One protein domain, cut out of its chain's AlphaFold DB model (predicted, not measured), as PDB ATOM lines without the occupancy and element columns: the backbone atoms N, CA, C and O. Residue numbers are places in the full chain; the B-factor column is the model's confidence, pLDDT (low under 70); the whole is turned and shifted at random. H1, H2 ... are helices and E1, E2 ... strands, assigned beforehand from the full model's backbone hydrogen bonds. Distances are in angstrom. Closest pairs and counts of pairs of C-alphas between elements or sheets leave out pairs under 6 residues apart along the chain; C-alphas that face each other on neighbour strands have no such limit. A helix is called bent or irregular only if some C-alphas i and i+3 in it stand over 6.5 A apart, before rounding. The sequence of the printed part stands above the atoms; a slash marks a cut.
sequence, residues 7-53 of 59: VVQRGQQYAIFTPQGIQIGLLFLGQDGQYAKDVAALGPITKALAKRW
ATOM      1  N   VAL A   7     -19.529  49.493 -33.895       97.19
ATOM      2  CA  VAL A   7     -19.949  48.640 -35.006       97.19
ATOM      3  C   VAL A   7     -20.722  47.478 -34.410       97.19
ATOM      4  O   VAL A   7     -20.190  46.752 -33.570       97.19
ATOM      5  N   VAL A   8     -21.977  47.335 -34.823       97.00
ATOM      6  CA  VAL A   8     -22.857  46.234 -34.436       97.00
ATOM      7  C   VAL A   8     -23.000  45.313 -35.633       97.00
ATOM      8  O   VAL A   8     -23.525  45.710 -36.673       97.00
ATOM      9  N   GLN A   9     -22.532  44.082 -35.473       95.38
ATOM     10  CA  GLN A   9     -22.645  43.040 -36.481       95.38
ATOM     11  C   GLN A   9     -23.935  42.235 -36.280       95.38
ATOM     12  O   GLN A   9     -24.248  41.814 -35.165       95.38
ATOM     13  N   ARG A  10     -24.664  41.982 -37.368       93.81
ATOM     14  CA  ARG A  10     -25.777  41.026 -37.446       93.81
ATOM     15  C   ARG A  10     -25.606  40.178 -38.703       93.81
ATOM     16  O   ARG A  10     -25.959  40.608 -39.798       93.81
ATOM     17  N   GLY A  11     -25.011  38.995 -38.554       91.31
ATOM     18  CA  GLY A  11     -24.555  38.212 -39.705       91.31
ATOM     19  C   GLY A  11     -23.510  39.003 -40.493       91.31
ATOM     20  O   GLY A  11     -22.478  39.375 -39.939       91.31
ATOM     21  N   GLN A  12     -23.798  39.294 -41.760       92.12
ATOM     22  CA  GLN A  12     -22.927  40.066 -42.656       92.12
ATOM     23  C   GLN A  12     -23.374  41.526 -42.835       92.12
ATOM     24  O   GLN A  12     -22.910  42.229 -43.736       92.12
ATOM     25  N   GLN A  13     -24.292  41.985 -41.980       96.19
ATOM     26  CA  GLN A  13     -24.680  43.387 -41.883       96.19
ATOM     27  C   GLN A  13     -23.955  44.065 -40.724       96.19
ATOM     28  O   GLN A  13     -23.898  43.532 -39.614       96.19
ATOM     29  N   TYR A  14     -23.456  45.271 -40.971       97.56
ATOM     30  CA  TYR A  14     -22.692  46.058 -40.010       97.56
ATOM     31  C   TYR A  14     -23.311  47.447 -39.880       97.56
ATOM     32  O   TYR A  14     -23.194  48.280 -40.782       97.56
ATOM     33  N   ALA A  15     -23.979  47.695 -38.756       98.31
ATOM     34  CA  ALA A  15     -24.493  49.013 -38.406       98.31
ATOM     35  C   ALA A  15     -23.412  49.799 -37.652       98.31
ATOM     36  O   ALA A  15     -22.803  49.283 -36.713       98.31
ATOM     37  N   ILE A  16     -23.162  51.038 -38.072       98.12
ATOM     38  CA  ILE A  16     -22.097  51.898 -37.547       98.12
ATOM     39  C   ILE A  16     -22.722  53.085 -36.827       98.12
ATOM     40  O   ILE A  16     -23.571  53.774 -37.396       98.12
ATOM     41  N   PHE A  17     -22.258  53.356 -35.609       98.06
ATOM     42  CA  PHE A  17     -22.764  54.422 -34.753       98.06
ATOM     43  C   PHE A  17     -21.641  55.330 -34.245       98.06
ATOM     44  O   PHE A  17     -20.521  54.874 -33.989       98.06
ATOM     45  N   THR A  18     -21.957  56.612 -34.055       96.06
ATOM     46  CA  THR A  18     -21.103  57.550 -33.314       96.06
ATOM     47  C   THR A  18     -21.031  57.170 -31.829       96.06
ATOM     48  O   THR A  18     -21.882  56.414 -31.346       96.06
ATOM     49  N   PRO A  19     -20.076  57.724 -31.054       94.50
ATOM     50  CA  PRO A  19     -20.046  57.548 -29.601       94.50
ATOM     51  C   PRO A  19     -21.335  57.963 -28.879       94.50
ATOM     52  O   PRO A  19     -21.643  57.432 -27.819       94.50
ATOM     53  N   GLN A  20     -22.097  58.893 -29.461       94.06
ATOM     54  CA  GLN A  20     -23.373  59.382 -28.934       94.06
ATOM     55  C   GLN A  20     -24.563  58.474 -29.296       94.06
ATOM     56  O   GLN A  20     -25.695  58.787 -28.943       94.06
ATOM     57  N   GLY A  21     -24.332  57.369 -30.013       95.06
ATOM     58  CA  GLY A  21     -25.375  56.415 -30.398       95.06
ATOM     59  C   GLY A  21     -26.129  56.767 -31.685       95.06
ATOM     60  O   GLY A  21     -27.137  56.134 -31.987       95.06
ATOM     61  N   ILE A  22     -25.657  57.739 -32.472       96.50
ATOM     62  CA  ILE A  22     -26.284  58.101 -33.753       96.50
ATOM     63  C   ILE A  22     -25.830  57.108 -34.821       96.50
ATOM     64  O   ILE A  22     -24.627  56.954 -35.030       96.50
ATOM     65  N   GLN A  23     -26.761  56.458 -35.523       97.44
ATOM     66  CA  GLN A  23     -26.418  55.581 -36.645       97.44
ATOM     67  C   GLN A  23     -25.981  56.408 -37.859       97.44
ATOM     68  O   GLN A  23     -26.721  57.269 -38.329       97.44
ATOM     69  N   ILE A  24     -24.796  56.117 -38.389       97.12
ATOM     70  CA  ILE A  24     -24.178  56.865 -39.497       97.12
ATOM     71  C   ILE A  24     -23.785  55.986 -40.686       97.12
ATOM     72  O   ILE A  24     -23.314  56.495 -41.702       97.12
ATOM     73  N   GLY A  25     -23.968  54.671 -40.573       96.44
ATOM     74  CA  GLY A  25     -23.705  53.735 -41.655       96.44
ATOM     75  C   GLY A  25     -24.418  52.406 -41.453       96.44
ATOM     76  O   GLY A  25     -24.641  51.971 -40.323       96.44
ATOM     77  N   LEU A  26     -24.760  51.767 -42.566       97.31
ATOM     78  CA  LEU A  26     -25.210  50.384 -42.625       97.31
ATOM     79  C   LEU A  26     -24.547  49.744 -43.843       97.31
ATOM     80  O   LEU A  26     -24.716  50.227 -44.961       97.31
ATOM     81  N   LEU A  27     -23.759  48.698 -43.615       96.31
ATOM     82  CA  LEU A  27     -22.984  48.016 -44.649       96.31
ATOM     83  C   LEU A  27     -23.417  46.561 -44.747       96.31
ATOM     84  O   LEU A  27     -23.675  45.923 -43.729       96.31
ATOM     85  N   PHE A  28     -23.421  46.034 -45.965       96.50
ATOM     86  CA  PHE A  28     -23.509  44.608 -46.243       96.50
ATOM     87  C   PHE A  28     -22.267  44.210 -47.037       96.50
ATOM     88  O   PHE A  28     -22.013  44.796 -48.089       96.50
ATOM     89  N   LEU A  29     -21.483  43.262 -46.523       94.56
ATOM     90  CA  LEU A  29     -20.174  42.909 -47.092       94.56
ATOM     91  C   LEU A  29     -20.156  41.524 -47.767       94.56
ATOM     92  O   LEU A  29     -19.095  40.980 -48.041       94.56
ATOM     93  N   GLY A  30     -21.337  41.011 -48.133       90.00
ATOM     94  CA  GLY A  30     -21.506  39.744 -48.856       90.00
ATOM     95  C   GLY A  30     -21.968  38.604 -47.950       90.00
ATOM     96  O   GLY A  30     -21.834  38.680 -46.740       90.00
ATOM     97  N   GLN A  31     -22.553  37.545 -48.518       89.12
ATOM     98  CA  GLN A  31     -23.064  36.381 -47.769       89.12
ATOM     99  C   GLN A  31     -22.159  35.155 -47.958       89.12
ATOM    100  O   GLN A  31     -22.613  34.077 -48.326       89.12
ATOM    101  N   ASP A  32     -20.858  35.326 -47.749       93.69
ATOM    102  CA  ASP A  32     -19.847  34.280 -47.953       93.69
ATOM    103  C   ASP A  32     -19.181  33.808 -46.645       93.69
ATOM    104  O   ASP A  32     -18.383  32.873 -46.650       93.69
ATOM    105  N   GLY A  33     -19.520  34.439 -45.514       91.88
ATOM    106  CA  GLY A  33     -18.970  34.110 -44.197       91.88
ATOM    107  C   GLY A  33     -17.527  34.578 -43.982       91.88
ATOM    108  O   GLY A  33     -16.903  34.176 -42.999       91.88
ATOM    109  N   GLN A  34     -16.977  35.429 -44.855       95.31
ATOM    110  CA  GLN A  34     -15.589  35.887 -44.780       95.31
ATOM    111  C   GLN A  34     -15.387  37.053 -43.795       95.31
ATOM    112  O   GLN A  34     -14.782  38.072 -44.124       95.31
ATOM    113  N   TYR A  35     -15.794  36.873 -42.536       94.25
ATOM    114  CA  TYR A  35     -15.778  37.920 -41.502       94.25
ATOM    115  C   TYR A  35     -14.408  38.583 -41.275       94.25
ATOM    116  O   TYR A  35     -14.331  39.760 -40.938       94.25
ATOM    117  N   ALA A  36     -13.303  37.857 -41.476       94.06
ATOM    118  CA  ALA A  36     -11.964  38.440 -41.372       94.06
ATOM    119  C   ALA A  36     -11.702  39.501 -42.459       94.06
ATOM    120  O   ALA A  36     -11.078  40.529 -42.187       94.06
ATOM    121  N   LYS A  37     -12.211  39.279 -43.678       95.38
ATOM    122  CA  LYS A  37     -12.133  40.253 -44.775       95.38
ATOM    123  C   LYS A  37     -13.055  41.438 -44.514       95.38
ATOM    124  O   LYS A  37     -12.653  42.574 -44.758       95.38
ATOM    125  N   ASP A  38     -14.224  41.188 -43.933       95.56
ATOM    126  CA  ASP A  38     -15.149  42.244 -43.525       95.56
ATOM    127  C   ASP A  38     -14.499  43.191 -42.513       95.56
ATOM    128  O   ASP A  38     -14.515  44.406 -42.695       95.56
ATOM    129  N   VAL A  39     -13.848  42.650 -41.476       93.31
ATOM    130  CA  VAL A  39     -13.123  43.450 -40.474       93.31
ATOM    131  C   VAL A  39     -12.009  44.279 -41.118       93.31
ATOM    132  O   VAL A  39     -11.863  45.460 -40.790       93.31
ATOM    133  N   ALA A  40     -11.264  43.705 -42.068       95.31
ATOM    134  CA  ALA A  40     -10.236  44.435 -42.806       95.31
ATOM    135  C   ALA A  40     -10.823  45.598 -43.628       95.31
ATOM    136  O   ALA A  40     -10.241  46.682 -43.650       95.31
ATOM    137  N   ALA A  41     -11.995  45.416 -44.246       95.88
ATOM    138  CA  ALA A  41     -12.699  46.469 -44.979       95.88
ATOM    139  C   ALA A  41     -13.281  47.553 -44.053       95.88
ATOM    140  O   ALA A  41     -13.231  48.744 -44.368       95.88
ATOM    141  N   LEU A  42     -13.790  47.168 -42.878       96.31
ATOM    142  CA  LEU A  42     -14.358  48.100 -41.900       96.31
ATOM    143  C   LEU A  42     -13.324  49.102 -41.375       96.31
ATOM    144  O   LEU A  42     -13.706  50.224 -41.046       96.31
ATOM    145  N   GLY A  43     -12.033  48.760 -41.330       95.44
ATOM    146  CA  GLY A  43     -10.956  49.666 -40.914       95.44
ATOM    147  C   GLY A  43     -10.942  51.000 -41.682       95.44
ATOM    148  O   GLY A  43     -11.258  52.041 -41.100       95.44
ATOM    149  N   PRO A  44     -10.614  51.015 -42.986       96.56
ATOM    150  CA  PRO A  44     -10.609  52.244 -43.776       96.56
ATOM    151  C   PRO A  44     -11.993  52.909 -43.871       96.56
ATOM    152  O   PRO A  44     -12.071  54.138 -43.812       96.56
ATOM    153  N   ILE A  45     -13.088  52.137 -43.942       96.44
ATOM    154  CA  ILE A  45     -14.454  52.691 -44.003       96.44
ATOM    155  C   ILE A  45     -14.779  53.490 -42.735       96.44
ATOM    156  O   ILE A  45     -15.190  54.649 -42.808       96.44
ATOM    157  N   THR A  46     -14.559  52.900 -41.559       96.69
ATOM    158  CA  THR A  46     -14.815  53.575 -40.279       96.69
ATOM    159  C   THR A  46     -13.874  54.756 -40.066       96.69
ATOM    160  O   THR A  46     -14.313  55.759 -39.518       96.69
ATOM    161  N   LYS A  47     -12.629  54.716 -40.565       95.81
ATOM    162  CA  LYS A  47     -11.709  55.868 -40.524       95.81
ATOM    163  C   LYS A  47     -12.243  57.055 -41.334       95.81
ATOM    164  O   LYS A  47     -12.231  58.186 -40.847       95.81
ATOM    165  N   ALA A  48     -12.746  56.807 -42.544       95.62
ATOM    166  CA  ALA A  48     -13.344  57.849 -43.381       95.62
ATOM    167  C   ALA A  48     -14.621  58.431 -42.751       95.62
ATOM    168  O   ALA A  48     -14.805  59.651 -42.728       95.62
ATOM    169  N   LEU A  49     -15.479  57.571 -42.191       95.69
ATOM    170  CA  LEU A  49     -16.688  57.996 -41.484       95.69
ATOM    171  C   LEU A  49     -16.361  58.807 -40.228       95.69
ATOM    172  O   LEU A  49     -16.943  59.870 -40.033       95.69
ATOM    173  N   ALA A  50     -15.402  58.358 -39.420       95.25
ATOM    174  CA  ALA A  50     -14.979  59.049 -38.207       95.25
ATOM    175  C   ALA A  50     -14.505  60.477 -38.527       95.25
ATOM    176  O   ALA A  50     -15.005  61.435 -37.937       95.25
ATOM    177  N   LYS A  51     -13.666  60.641 -39.564       94.44
ATOM    178  CA  LYS A  51     -13.225  61.960 -40.048       94.44
ATOM    179  C   LYS A  51     -14.392  62.846 -40.492       94.44
ATOM    180  O   LYS A  51     -14.444  64.011 -40.113       94.44
ATOM    181  N   ARG A  52     -15.333  62.311 -41.279       94.81
ATOM    182  CA  ARG A  52     -16.517  63.061 -41.747       94.81
ATOM    183  C   ARG A  52     -17.375  63.569 -40.587       94.81
ATOM    184  O   ARG A  52     -17.952  64.645 -40.689       94.81
ATOM    185  N   TRP A  53     -17.468  62.785 -39.520       93.12
ATOM    186  CA  TRP A  53     -18.319  63.066 -38.367       93.12
ATOM    187  C   TRP A  53     -17.587  63.754 -37.207       93.12
ATOM    188  O   TRP A  53     -18.165  63.900 -36.135       93.12
TER     189      TRP A  53
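What this domain is: This is residues 7 to 53 of the 59 residues of an uncharacterized protein of Flavonifractor sp. An4 (UniProt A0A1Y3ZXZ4). A small sheet of three strands, E1, E2 and E3, has one long helix, H1, laid over one of its faces and running along the strands, while the sheet's other face is bare. The strands form a meander, each the antiparallel neighbour of the one before, and the helix and sheet make two layers. The printed part has 47 residues, with three named strands and one named helix in the order E1, E2, E3, H1; the class is mixed, helices and strands. It is compact, with a radius of gyration of the C-alphas of 10.7 A, and elongated, spanning 30 by 18 by 12 A.

How they stand to each other: In the sheet, E2, residues 13 to 17, is the inner strand, and E1, residues 7 to 10, and E3, residues 23 to 28, are the edge strands. E1 and E2 are a hairpin, antiparallel at 153 degrees, with N 8 and O 15 within hydrogen-bond range at 2.8 A. E2 and E3 are a hairpin too, antiparallel at 163 degrees, with N 14 and O 27 at 2.8 A and N 27 and O 14 at 2.9 A. H1, residues 35 to 52, is on the sheet, at a height over the sheet of 9.7 A. It lies over E2 and E3. Its line and that of E2 stand at 28 degrees on the local plane, only just along the strands. The closest C-alphas of E3 and H1 are those of Ile 24 and Leu 49, 7.8 A apart. In H1, 13 of 14 O i to N i+4 pairs are within hydrogen-bond range.

Where its parts are: E1 begins at C-alpha 7, (-19.949, 48.640, -35.006). E2 is 13.3 A long from first to last C-alpha and E3 14.9 A. H1 runs 25.2 A, from C-alpha 35 at (-15.778, 37.920, -41.502) to C-alpha 52 at (-16.517, 63.061, -41.747), with a kink of 32 degrees near residue 42. It is neither bent nor irregular, but only just: C-alphas 41 and 44 are 6.3 A apart.

The domain as a whole: The two C-alphas farthest apart, those of Gln 20 and Asp 32, are 31.7 A apart. The links E1 to E2 and E2 to E3 are tight, and E3 to H1 is short. The printed part has no cut. Its mean pLDDT is 95.3, and no printed residue is under 70.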